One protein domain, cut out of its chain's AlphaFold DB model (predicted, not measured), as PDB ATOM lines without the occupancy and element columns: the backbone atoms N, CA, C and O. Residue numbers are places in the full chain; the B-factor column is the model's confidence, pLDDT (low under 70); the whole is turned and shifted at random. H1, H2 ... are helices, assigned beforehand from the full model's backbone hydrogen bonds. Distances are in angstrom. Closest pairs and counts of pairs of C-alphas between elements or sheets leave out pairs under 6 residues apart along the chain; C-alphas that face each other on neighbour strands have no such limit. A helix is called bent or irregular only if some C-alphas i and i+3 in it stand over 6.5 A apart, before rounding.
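What this domain is: This is residues 23 to 111 of the 887 residues of an uncharacterized protein of Actinomadura sp. BRA 177 (UniProt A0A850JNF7). Helices H2, H3 and H4 pack side by side as a small triangle; H5 crosses H3 on the side away from H2, and H1 reaches H3 with residues 41 to 42. The printed part has 89 residues, with five named helices in the order H1 to H5, which hold 53 of them, and no named strand; the class is all helix, and the whole is compact, with a radius of gyration of the C-alphas of 12.5 A and spans of 34 by 31 by 21 A.

How they stand to each other: H1, residues 34 to 45, is irregular, with C-alphas 41 and 44 9.5 A apart. H2, residues 48 to 59, and H3, residues 63 to 72, form a hairpin; the closest C-alphas, of Ala 57 and Leu 66, are 6.6 A apart. H4, residues 78 to 85, touches H2 at a shallow tilt of 8 degrees, closest C-alphas Val 50 and Glu 82, 5.5 A. H5, residues 101 to 111, touches H3 at a steep tilt of 46 degrees, closest C-alphas Ala 71 and Ala 105, 4.2 A. Every O i to N i+4 pair is within hydrogen-bond range in H2, H3 and H5, against 6 of 8 in H1 and 3 of 4 in H4.

Where its parts are: H1 begins at C-alpha 34 (9.008, -37.733, 26.019); H2 is 16.6 A long; H5 ends at C-alpha 111 (26.627, -12.489, 23.846).

The domain as a whole: The printed part has no cut. The link H4 to H5 is long. Low-confidence residues include 23 to 37.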
ATOM      1  N   ALA A  23       9.191 -26.885  38.377       38.91
ATOM      2  CA  ALA A  23       7.743 -27.107  38.485       38.91
ATOM      3  C   ALA A  23       7.208 -28.082  37.420       38.91
ATOM      4  O   ALA A  23       6.153 -28.689  37.606       38.91
ATOM      5  N   ALA A  24       7.931 -28.240  36.308       45.88
ATOM      6  CA  ALA A  24       7.569 -29.147  35.226       45.88
ATOM      7  C   ALA A  24       7.725 -30.631  35.620       45.88
ATOM      8  O   ALA A  24       6.930 -31.463  35.186       45.88
ATOM      9  N   THR A  25       8.693 -30.978  36.473       47.38
ATOM     10  CA  THR A  25       9.037 -32.382  36.771       47.38
ATOM     11  C   THR A  25       8.253 -33.003  37.931       47.38
ATOM     12  O   THR A  25       8.085 -34.217  37.950       47.38
ATOM     13  N   GLY A  26       7.639 -32.204  38.813       38.75
ATOM     14  CA  GLY A  26       6.676 -32.689  39.822       38.75
ATOM     15  C   GLY A  26       5.327 -33.163  39.246       38.75
ATOM     16  O   GLY A  26       4.425 -33.534  39.992       38.75
ATOM     17  N   ARG A  27       5.170 -33.109  37.916       36.28
ATOM     18  CA  ARG A  27       4.016 -33.591  37.138       36.28
ATOM     19  C   ARG A  27       4.477 -34.335  35.876       36.28
ATOM     20  O   ARG A  27       3.889 -34.146  34.809       36.28
ATOM     21  N   ALA A  28       5.544 -35.133  35.971       38.41
ATOM     22  CA  ALA A  28       6.106 -35.884  34.840       38.41
ATOM     23  C   ALA A  28       5.046 -36.721  34.086       38.41
ATOM     24  O   ALA A  28       5.095 -36.855  32.869       38.41
ATOM     25  N   ASP A  29       4.024 -37.180  34.800       36.66
ATOM     26  CA  ASP A  29       2.869 -37.949  34.337       36.66
ATOM     27  C   ASP A  29       1.801 -37.123  33.579       36.66
ATOM     28  O   ASP A  29       0.872 -37.693  33.006       36.66
ATOM     29  N   ARG A  30       1.936 -35.787  33.493       39.78
ATOM     30  CA  ARG A  30       1.042 -34.893  32.715       39.78
ATOM     31  C   ARG A  30       1.712 -34.174  31.536       39.78
ATOM     32  O   ARG A  30       1.030 -33.448  30.811       39.78
ATOM     33  N   LEU A  31       3.014 -34.355  31.323       39.72
ATOM     34  CA  LEU A  31       3.722 -33.849  30.144       39.72
ATOM     35  C   LEU A  31       3.715 -34.956  29.081       39.72
ATOM     36  O   LEU A  31       4.238 -36.038  29.319       39.72
ATOM     37  N   GLY A  32       3.066 -34.719  27.937       45.84
ATOM     38  CA  GLY A  32       2.941 -35.698  26.846       45.84
ATOM     39  C   GLY A  32       4.280 -36.241  26.310       45.84
ATOM     40  O   GLY A  32       5.348 -35.868  26.784       45.84
ATOM     41  N   GLN A  33       4.209 -37.131  25.306       53.03
ATOM     42  CA  GLN A  33       5.322 -37.931  24.751       53.03
ATOM     43  C   GLN A  33       6.726 -37.317  24.945       53.03
ATOM     44  O   GLN A  33       7.011 -36.237  24.433       53.03
ATOM     45  N   ARG A  34       7.615 -38.061  25.626       58.47
ATOM     46  CA  ARG A  34       9.008 -37.733  26.019       58.47
ATOM     47  C   ARG A  34       9.822 -36.939  24.980       58.47
ATOM     48  O   ARG A  34      10.635 -36.099  25.352       58.47
ATOM     49  N   ALA A  35       9.583 -37.166  23.688       55.66
ATOM     50  CA  ALA A  35      10.207 -36.427  22.589       55.66
ATOM     51  C   ALA A  35       9.793 -34.942  22.531       55.66
ATOM     52  O   ALA A  35      10.641 -34.080  22.324       55.66
ATOM     53  N   GLY A  36       8.517 -34.619  22.765       53.78
ATOM     54  CA  GLY A  36       8.004 -33.245  22.732       53.78
ATOM     55  C   GLY A  36       8.550 -32.363  23.858       53.78
ATOM     56  O   GLY A  36       8.781 -31.177  23.647       53.78
ATOM     57  N   PHE A  37       8.820 -32.945  25.029       67.50
ATOM     58  CA  PHE A  37       9.457 -32.245  26.150       67.50
ATOM     59  C   PHE A  37      10.928 -31.911  25.866       67.50
ATOM     60  O   PHE A  37      11.356 -30.784  26.090       67.50
ATOM     61  N   LEU A  38      11.689 -32.858  25.310       70.75
ATOM     62  CA  LEU A  38      13.084 -32.618  24.932       70.75
ATOM     63  C   LEU A  38      13.193 -31.554  23.836       70.75
ATOM     64  O   LEU A  38      14.025 -30.658  23.939       70.75
ATOM     65  N   VAL A  39      12.312 -31.600  22.830       66.25
ATOM     66  CA  VAL A  39      12.233 -30.568  21.778       66.25
ATOM     67  C   VAL A  39      11.853 -29.204  22.356       66.25
ATOM     68  O   VAL A  39      12.337 -28.184  21.878       66.25
ATOM     69  N   ALA A  40      11.033 -29.153  23.407       68.88
ATOM     70  CA  ALA A  40      10.731 -27.898  24.092       68.88
ATOM     71  C   ALA A  40      11.932 -27.330  24.872       68.88
ATOM     72  O   ALA A  40      12.013 -26.114  25.021       68.88
ATOM     73  N   LEU A  41      12.845 -28.182  25.355       72.38
ATOM     74  CA  LEU A  41      14.019 -27.774  26.138       72.38
ATOM     75  C   LEU A  41      15.234 -27.384  25.295       72.38
ATOM     76  O   LEU A  41      15.941 -26.460  25.686       72.38
ATOM     77  N   PHE A  42      15.493 -28.090  24.191       78.25
ATOM     78  CA  PHE A  42      16.703 -27.891  23.378       78.25
ATOM     79  C   PHE A  42      16.414 -27.587  21.898       78.25
ATOM     80  O   PHE A  42      17.324 -27.551  21.071       78.25
ATOM     81  N   GLY A  43      15.143 -27.400  21.533       73.44
ATOM     82  CA  GLY A  43      14.747 -27.050  20.171       73.44
ATOM     83  C   GLY A  43      15.062 -28.149  19.138       73.44
ATOM     84  O   GLY A  43      15.001 -29.342  19.451       73.44
ATOM     85  N   PRO A  44      15.375 -27.785  17.880       68.50
ATOM     86  CA  PRO A  44      15.663 -28.747  16.812       68.50
ATOM     87  C   PRO A  44      17.017 -29.463  16.966       68.50
ATOM     88  O   PRO A  44      17.273 -30.420  16.241       68.50
ATOM     89  N   ALA A  45      17.869 -29.042  17.908       61.56
ATOM     90  CA  ALA A  45      19.175 -29.650  18.178       61.56
ATOM     91  C   ALA A  45      19.092 -30.965  18.986       61.56
ATOM     92  O   ALA A  45      20.112 -31.585  19.287       61.56
ATOM     93  N   VAL A  46      17.886 -31.416  19.349       74.19
ATOM     94  CA  VAL A  46      17.681 -32.654  20.110       74.19
ATOM     95  C   VAL A  46      18.072 -33.878  19.290       74.19
ATOM     96  O   VAL A  46      17.377 -34.279  18.356       74.19
ATOM     97  N   THR A  47      19.143 -34.543  19.714       82.44
ATOM     98  CA  THR A  47      19.512 -35.884  19.251       82.44
ATOM     99  C   THR A  47      19.147 -36.939  20.299       82.44
ATOM    100  O   THR A  47      18.900 -36.637  21.470       82.44
ATOM    101  N   LYS A  48      19.156 -38.221  19.905       79.06
ATOM    102  CA  LYS A  48      18.965 -39.345  20.842       79.06
ATOM    103  C   LYS A  48      19.981 -39.315  21.994       79.06
ATOM    104  O   LYS A  48      19.641 -39.704  23.109       79.06
ATOM    105  N   ARG A  49      21.207 -38.855  21.726       85.12
ATOM    106  CA  ARG A  49      22.282 -38.763  22.721       85.12
ATOM    107  C   ARG A  49      22.058 -37.620  23.709       85.12
ATOM    108  O   ARG A  49      22.068 -37.879  24.908       85.12
ATOM    109  N   VAL A  50      21.712 -36.421  23.230       85.19
ATOM    110  CA  VAL A  50      21.317 -35.288  24.092       85.19
ATOM    111  C   VAL A  50      20.131 -35.668  24.985       85.19
ATOM    112  O   VAL A  50      20.145 -35.407  26.184       85.19
ATOM    113  N   GLY A  51      19.130 -36.369  24.438       82.25
ATOM    114  CA  GLY A  51      17.991 -36.862  25.218       82.25
ATOM    115  C   GLY A  51      18.368 -37.859  26.322       82.25
ATOM    116  O   GLY A  51      17.773 -37.830  27.400       82.25
ATOM    117  N   ALA A  52      19.359 -38.722  26.081       84.56
ATOM    118  CA  ALA A  52      19.879 -39.648  27.086       84.56
ATOM    119  C   ALA A  52      20.699 -38.924  28.168       84.56
ATOM    120  O   ALA A  52      20.519 -39.204  29.351       84.56
ATOM    121  N   ALA A  53      21.543 -37.964  27.778       86.69
ATOM    122  CA  ALA A  53      22.311 -37.139  28.708       86.69
ATOM    123  C   ALA A  53      21.395 -36.290  29.608       86.69
ATOM    124  O   ALA A  53      21.594 -36.242  30.817       86.69
ATOM    125  N   ALA A  54      20.336 -35.698  29.047       85.69
ATOM    126  CA  ALA A  54      19.356 -34.928  29.811       85.69
ATOM    127  C   ALA A  54      18.572 -35.803  30.802       85.69
ATOM    128  O   ALA A  54      18.331 -35.381  31.929       85.69
ATOM    129  N   ALA A  55      18.204 -37.031  30.412       80.69
ATOM    130  CA  ALA A  55      17.559 -37.977  31.322       80.69
ATOM    131  C   ALA A  55      18.477 -38.343  32.498       80.69
ATOM    132  O   ALA A  55      18.037 -38.289  33.642       80.69
ATOM    133  N   ARG A  56      19.758 -38.615  32.223       85.88
ATOM    134  CA  ARG A  56      20.762 -38.880  33.259       85.88
ATOM    135  C   ARG A  56      20.950 -37.684  34.196       85.88
ATOM    136  O   ARG A  56      20.936 -37.854  35.406       85.88
ATOM    137  N   ALA A  57      21.052 -36.470  33.654       85.75
ATOM    138  CA  ALA A  57      21.158 -35.253  34.456       85.75
ATOM    139  C   ALA A  57      19.947 -35.062  35.389       85.75
ATOM    140  O   ALA A  57      20.118 -34.626  36.522       85.75
ATOM    141  N   VAL A  58      18.735 -35.418  34.949       83.25
ATOM    142  CA  VAL A  58      17.529 -35.400  35.797       83.25
ATOM    143  C   VAL A  58      17.579 -36.478  36.879       83.25
ATOM    144  O   VAL A  58      17.293 -36.176  38.035       83.25
ATOM    145  N   GLU A  59      17.943 -37.713  36.522       82.25
ATOM    146  CA  GLU A  59      18.067 -38.840  37.460       82.25
ATOM    147  C   GLU A  59      19.090 -38.550  38.568       82.25
ATOM    148  O   GLU A  59      18.849 -38.855  39.732       82.25
ATOM    149  N   GLU A  60      20.192 -37.893  38.215       84.38
ATOM    150  CA  GLU A  60      21.264 -37.513  39.136       84.38
ATOM    151  C   GLU A  60      21.047 -36.135  39.792       84.38
ATOM    152  O   GLU A  60      21.902 -35.652  40.530       84.38
ATOM    153  N   GLY A  61      19.918 -35.466  39.528       82.69
ATOM    154  CA  GLY A  61      19.585 -34.178  40.146       82.69
ATOM    155  C   GLY A  61      20.470 -32.997  39.719       82.69
ATOM    156  O   GLY A  61      20.513 -31.980  40.414       82.69
ATOM    157  N   ARG A  62      21.146 -33.080  38.567       86.62
ATOM    158  CA  ARG A  62      22.025 -32.043  37.990       86.62
ATOM    159  C   ARG A  62      21.227 -30.892  37.351       86.62
ATOM    160  O   ARG A  62      21.358 -30.582  36.165       86.62
ATOM    161  N   TRP A  63      20.369 -30.242  38.137       85.94
ATOM    162  CA  TRP A  63      19.411 -29.239  37.650       85.94
ATOM    163  C   TRP A  63      20.063 -27.989  37.046       85.94
ATOM    164  O   TRP A  63      19.572 -27.492  36.035       85.94
ATOM    165  N   ALA A  64      21.170 -27.504  37.615       87.62
ATOM    166  CA  ALA A  64      21.880 -26.330  37.097       87.62
ATOM    167  C   ALA A  64      22.507 -26.597  35.716       87.62
ATOM    168  O   ALA A  64      22.388 -25.767  34.815       87.62
ATOM    169  N   ALA A  65      23.096 -27.782  35.519       90.12
ATOM    170  CA  ALA A  65      23.634 -28.211  34.227       90.12
ATOM    171  C   ALA A  65      22.520 -28.349  33.174       90.12
ATOM    172  O   ALA A  65      22.667 -27.888  32.043       90.12
ATOM    173  N   LEU A  66      21.365 -28.907  33.562       88.25
ATOM    174  CA  LEU A  66      20.187 -28.998  32.697       88.25
ATOM    175  C   LEU A  66      19.646 -27.616  32.297       88.25
ATOM    176  O   LEU A  66      19.313 -27.396  31.132       88.25
ATOM    177  N   HIS A  67      19.566 -26.684  33.248       88.38
ATOM    178  CA  HIS A  67      19.120 -25.309  33.009       88.38
ATOM    179  C   HIS A  67      20.072 -24.584  32.057       88.38
ATOM    180  O   HIS A  67      19.618 -24.013  31.066       88.38
ATOM    181  N   LEU A  68      21.380 -24.659  32.312       91.38
ATOM    182  CA  LEU A  68      22.406 -24.068  31.458       91.38
ATOM    183  C   LEU A  68      22.372 -24.657  30.042       91.38
ATOM    184  O   LEU A  68      22.362 -23.902  29.074       91.38
ATOM    185  N   ALA A  69      22.299 -25.984  29.906       90.75
ATOM    186  CA  ALA A  69      22.225 -26.642  28.604       90.75
ATOM    187  C   ALA A  69      20.958 -26.243  27.831       90.75
ATOM    188  O   ALA A  69      21.024 -25.991  26.629       90.75
ATOM    189  N   SER A  70      19.813 -26.137  28.512       89.12
ATOM    190  CA  SER A  70      18.576 -25.649  27.892       89.12
ATOM    191  C   SER A  70      18.697 -24.186  27.458       89.12
ATOM    192  O   SER A  70      18.244 -23.832  26.378       89.12
ATOM    193  N   ALA A  71      19.354 -23.334  28.248       89.75
ATOM    194  CA  ALA A  71      19.573 -21.941  27.871       89.75
ATOM    195  C   ALA A  71      20.571 -21.790  26.704       89.75
ATOM    196  O   ALA A  71      20.405 -20.929  25.844       89.75
ATOM    197  N   ALA A  72      21.601 -22.630  26.648       90.56
ATOM    198  CA  ALA A  72      22.645 -22.571  25.630       90.56
ATOM    199  C   ALA A  72      22.286 -23.319  24.326       90.56
ATOM    200  O   ALA A  72      23.077 -23.305  23.381       90.56
ATOM    201  N   SER A  73      21.111 -23.955  24.234       89.62
ATOM    202  CA  SER A  73      20.738 -24.797  23.085       89.62
ATOM    203  C   SER A  73      20.668 -24.056  21.756       89.62
ATOM    204  O   SER A  73      20.897 -24.653  20.711       89.62
ATOM    205  N   ASP A  74      20.366 -22.757  21.788       86.44
ATOM    206  CA  ASP A  74      20.280 -21.931  20.579       86.44
ATOM    207  C   ASP A  74      21.663 -21.538  20.028       86.44
ATOM    208  O   ASP A  74      21.768 -21.069  18.895       86.44
ATOM    209  N   VAL A  75      22.729 -21.693  20.823       90.25
ATOM    210  CA  VAL A  75      24.085 -21.223  20.490       90.25
ATOM    211  C   VAL A  75      25.131 -22.337  20.434       90.25
ATOM    212  O   VAL A  75      26.209 -22.104  19.875       90.25
ATOM    213  N   LEU A  76      24.815 -23.519  20.973       90.69
ATOM    214  CA  LEU A  76      25.664 -24.711  21.005       90.69
ATOM    215  C   LEU A  76      25.086 -25.850  20.155       90.69
ATOM    216  O   LEU A  76      23.874 -26.021  20.046       90.69
ATOM    217  N   GLY A  77      25.973 -26.663  19.579       88.31
ATOM    218  CA  GLY A  77      25.612 -27.890  18.867       88.31
ATOM    219  C   GLY A  77      25.310 -29.079  19.799       88.31
ATOM    220  O   GLY A  77      25.633 -29.031  20.989       88.31
ATOM    221  N   PRO A  78      24.742 -30.182  19.276       85.62
ATOM    222  CA  PRO A  78      24.328 -31.339  20.077       85.62
ATOM    223  C   PRO A  78      25.455 -31.966  20.912       85.62
ATOM    224  O   PRO A  78      25.275 -32.217  22.101       85.62
ATOM    225  N   GLU A  79      26.640 -32.160  20.329       88.06
ATOM    226  CA  GLU A  79      27.802 -32.749  21.011       88.06
ATOM    227  C   GLU A  79      28.350 -31.834  22.117       88.06
ATOM    228  O   GLU A  79      28.951 -32.300  23.085       88.06
ATOM    229  N   GLN A  80      28.153 -30.520  21.978       91.94
ATOM    230  CA  GLN A  80      28.532 -29.537  22.990       91.94
ATOM    231  C   GLN A  80      27.521 -29.540  24.145       91.94
ATOM    232  O   GLN A  80      27.916 -29.471  25.307       91.94
ATOM    233  N   LEU A  81      26.227 -29.694  23.848       90.50
ATOM    234  CA  LEU A  81      25.177 -29.810  24.864       90.50
ATOM    235  C   LEU A  81      25.332 -31.065  25.727       90.50
ATOM    236  O   LEU A  81      25.112 -30.991  26.931       90.50
ATOM    237  N   GLU A  82      25.761 -32.192  25.150       92.56
ATOM    238  CA  GLU A  82      26.101 -33.399  25.922       92.56
ATOM    239  C   GLU A  82      27.179 -33.118  26.979       92.56
ATOM    240  O   GLU A  82      27.067 -33.586  28.111       92.56
ATOM    241  N   GLN A  83      28.185 -32.310  26.638       93.44
ATOM    242  CA  GLN A  83      29.258 -31.939  27.562       93.44
ATOM    243  C   GLN A  83      28.776 -30.985  28.657       93.44
ATOM    244  O   GLN A  83      29.153 -31.156  29.812       93.44
ATOM    245  N   VAL A  84      27.904 -30.023  28.333       93.56
ATOM    246  CA  VAL A  84      27.298 -29.134  29.342       93.56
ATOM    247  C   VAL A  84      26.407 -29.924  30.307       93.56
ATOM    248  O   VAL A  84      26.460 -29.705  31.511       93.56
ATOM    249  N   LEU A  85      25.627 -30.888  29.807       91.81
ATOM    250  CA  LEU A  85      24.790 -31.768  30.635       91.81
ATOM    251  C   LEU A  85      25.608 -32.695  31.548       91.81
ATOM    252  O   LEU A  85      25.095 -33.152  32.569       91.81
ATOM    253  N   ALA A  86      26.863 -32.970  31.188       92.81
ATOM    254  CA  ALA A  86      27.789 -33.774  31.980       92.81
ATOM    255  C   ALA A  86      28.504 -32.978  33.086       92.81
ATOM    256  O   ALA A  86      29.199 -33.591  33.894       92.81
ATOM    257  N   LEU A  87      28.332 -31.651  33.155       93.00
ATOM    258  CA  LEU A  87      28.939 -30.832  34.204       93.00
ATOM    259  C   LEU A  87      28.439 -31.259  35.587       93.00
ATOM    260  O   LEU A  87      27.245 -31.484  35.806       93.00
ATOM    261  N   GLU A  88      29.380 -31.373  36.518       88.12
ATOM    262  CA  GLU A  88      29.114 -31.763  37.898       88.12
ATOM    263  C   GLU A  88      29.102 -30.536  38.802       88.12
ATOM    264  O   GLU A  88      29.854 -29.578  38.611       88.12
ATOM    265  N   MET A  89      28.209 -30.569  39.786       82.94
ATOM    266  CA  MET A  89      28.036 -29.503  40.757       82.94
ATOM    267  C   MET A  89      28.100 -30.105  42.161       82.94
ATOM    268  O   MET A  89      27.364 -31.055  42.436       82.94
ATOM    269  N   PRO A  90      28.936 -29.562  43.058       80.12
ATOM    270  CA  PRO A  90      28.939 -29.954  44.460       80.12
ATOM    271  C   PRO A  90      27.571 -29.735  45.115       80.12
ATOM    272  O   PRO A  90      26.866 -28.771  44.806       80.12
ATOM    273  N   GLU A  91      27.205 -30.614  46.050       71.44
ATOM    274  CA  GLU A  91      25.938 -30.508  46.778       71.44
ATOM    275  C   GLU A  91      25.803 -29.159  47.510       71.44
ATOM    276  O   GLU A  91      26.748 -28.646  48.110       71.44
ATOM    277  N   GLY A  92      24.595 -28.588  47.483       68.81
ATOM    278  CA  GLY A  92      24.255 -27.366  48.223       68.81
ATOM    279  C   GLY A  92      24.698 -26.046  47.580       68.81
ATOM    280  O   GLY A  92      24.421 -24.988  48.144       68.81
ATOM    281  N   VAL A  93      25.338 -26.074  46.409       78.25
ATOM    282  CA  VAL A  93      25.621 -24.875  45.604       78.25
ATOM    283  C   VAL A  93      24.556 -24.750  44.515       78.25
ATOM    284  O   VAL A  93      24.215 -25.740  43.887       78.25
ATOM    285  N   ASP A  94      24.015 -23.555  44.284       80.00
ATOM    286  CA  ASP A  94      23.148 -23.270  43.132       80.00
ATOM    287  C   ASP A  94      23.821 -22.183  42.284       80.00
ATOM    288  O   ASP A  94      24.070 -21.079  42.780       80.00
ATOM    289  N   LEU A  95      24.197 -22.521  41.045       83.88
ATOM    290  CA  LEU A  95      24.880 -21.610  40.110       83.88
ATOM    291  C   LEU A  95      23.893 -20.798  39.256       83.88
ATOM    292  O   LEU A  95      24.283 -19.803  38.638       83.88
ATOM    293  N   VAL A  96      22.621 -21.215  39.226       80.19
ATOM    294  CA  VAL A  96      21.534 -20.581  38.467       80.19
ATOM    295  C   VAL A  96      20.297 -20.455  39.375       80.19
ATOM    296  O   VAL A  96      19.251 -21.032  39.077       80.19
ATOM    297  N   PRO A  97      20.407 -19.735  40.512       68.88
ATOM    298  CA  PRO A  97      19.374 -19.737  41.550       68.88
ATOM    299  C   PRO A  97      18.037 -19.144  41.081       68.88
ATOM    300  O   PRO A  97      16.987 -19.548  41.580       68.88
ATOM    301  N   ASP A  98      18.079 -18.235  40.102       66.50
ATOM    302  CA  ASP A  98      16.947 -17.437  39.638       66.50
ATOM    303  C   ASP A  98      16.962 -17.254  38.099       66.50
ATOM    304  O   ASP A  98      18.017 -17.298  37.451       66.50
ATOM    305  N   GLY A  99      15.782 -16.992  37.521       66.56
ATOM    306  CA  GLY A  99      15.584 -16.649  36.107       66.56
ATOM    307  C   GLY A  99      15.191 -17.822  35.199       66.56
ATOM    308  O   GLY A  99      15.692 -18.940  35.303       66.56
ATOM    309  N   LEU A 100      14.278 -17.578  34.256       74.88
ATOM    310  CA  LEU A 100      13.835 -18.602  33.303       74.88
ATOM    311  C   LEU A 100      14.956 -18.961  32.300       74.88
ATOM    312  O   LEU A 100      15.601 -18.052  31.769       74.88
ATOM    313  N   PRO A 101      15.140 -20.248  31.922       79.62
ATOM    314  CA  PRO A 101      16.132 -20.651  30.912       79.62
ATOM    315  C   PRO A 101      15.997 -19.878  29.595       79.62
ATOM    316  O   PRO A 101      16.987 -19.557  28.949       79.62
ATOM    317  N   SER A 102      14.768 -19.514  29.221       78.12
ATOM    318  CA  SER A 102      14.478 -18.743  28.013       78.12
ATOM    319  C   SER A 102      15.025 -17.315  28.031       78.12
ATOM    320  O   SER A 102      15.295 -16.766  26.964       78.12
ATOM    321  N   VAL A 103      15.153 -16.695  29.210       81.19
ATOM    322  CA  VAL A 103      15.754 -15.359  29.357       81.19
ATOM    323  C   VAL A 103      17.266 -15.477  29.211       81.19
ATOM    324  O   VAL A 103      17.862 -14.784  28.390       81.19
ATOM    325  N   LEU A 104      17.870 -16.440  29.909       85.44
ATOM    326  CA  LEU A 104      19.295 -16.728  29.777       85.44
ATOM    327  C   LEU A 104      19.677 -17.103  28.330       85.44
ATOM    328  O   LEU A 104      20.707 -16.662  27.833       85.44
ATOM    329  N   ALA A 105      18.809 -17.823  27.611       86.75
ATOM    330  CA  ALA A 105      18.989 -18.132  26.192       86.75
ATOM    331  C   ALA A 105      19.004 -16.892  25.286       86.75
ATOM    332  O   ALA A 105      19.707 -16.863  24.275       86.75
ATOM    333  N   GLN A 106      18.228 -15.854  25.617       86.50
ATOM    334  CA  GLN A 106      18.279 -14.582  24.889       86.50
ATOM    335  C   GLN A 106      19.628 -13.898  25.101       86.50
ATOM    336  O   GLN A 106      20.237 -13.462  24.125       86.50
ATOM    337  N   TYR A 107      20.130 -13.887  26.337       89.19
ATOM    338  CA  TYR A 107      21.442 -13.319  26.637       89.19
ATOM    339  C   TYR A 107      22.573 -14.093  25.980       89.19
ATOM    340  O   TYR A 107      23.425 -13.475  25.358       89.19
ATOM    341  N   PHE A 108      22.549 -15.425  25.995       92.38
ATOM    342  CA  PHE A 108      23.556 -16.209  25.282       92.38
ATOM    343  C   PHE A 108      23.570 -15.939  23.778       92.38
ATOM    344  O   PHE A 108      24.648 -15.809  23.201       92.38
ATOM    345  N   ARG A 109      22.397 -15.819  23.139       90.69
ATOM    346  CA  ARG A 109      22.322 -15.463  21.713       90.69
ATOM    347  C   ARG A 109      22.945 -14.104  21.429       90.69
ATOM    348  O   ARG A 109      23.701 -13.996  20.474       90.69
ATOM    349  N   GLN A 110      22.661 -13.115  22.269       89.62
ATOM    350  CA  GLN A 110      23.228 -11.776  22.145       89.62
ATOM    351  C   GLN A 110      24.746 -11.766  22.391       89.62
ATOM    352  O   GLN A 110      25.497 -11.185  21.621       89.62
ATOM    353  N   VAL A 111      25.212 -12.441  23.443       92.00
ATOM    354  CA  VAL A 111      26.627 -12.489  23.846       92.00
ATOM    355  C   VAL A 111      27.494 -13.216  22.817       92.00
ATOM    356  O   VAL A 111      28.633 -12.821  22.578       92.00
TER     357      VAL A 111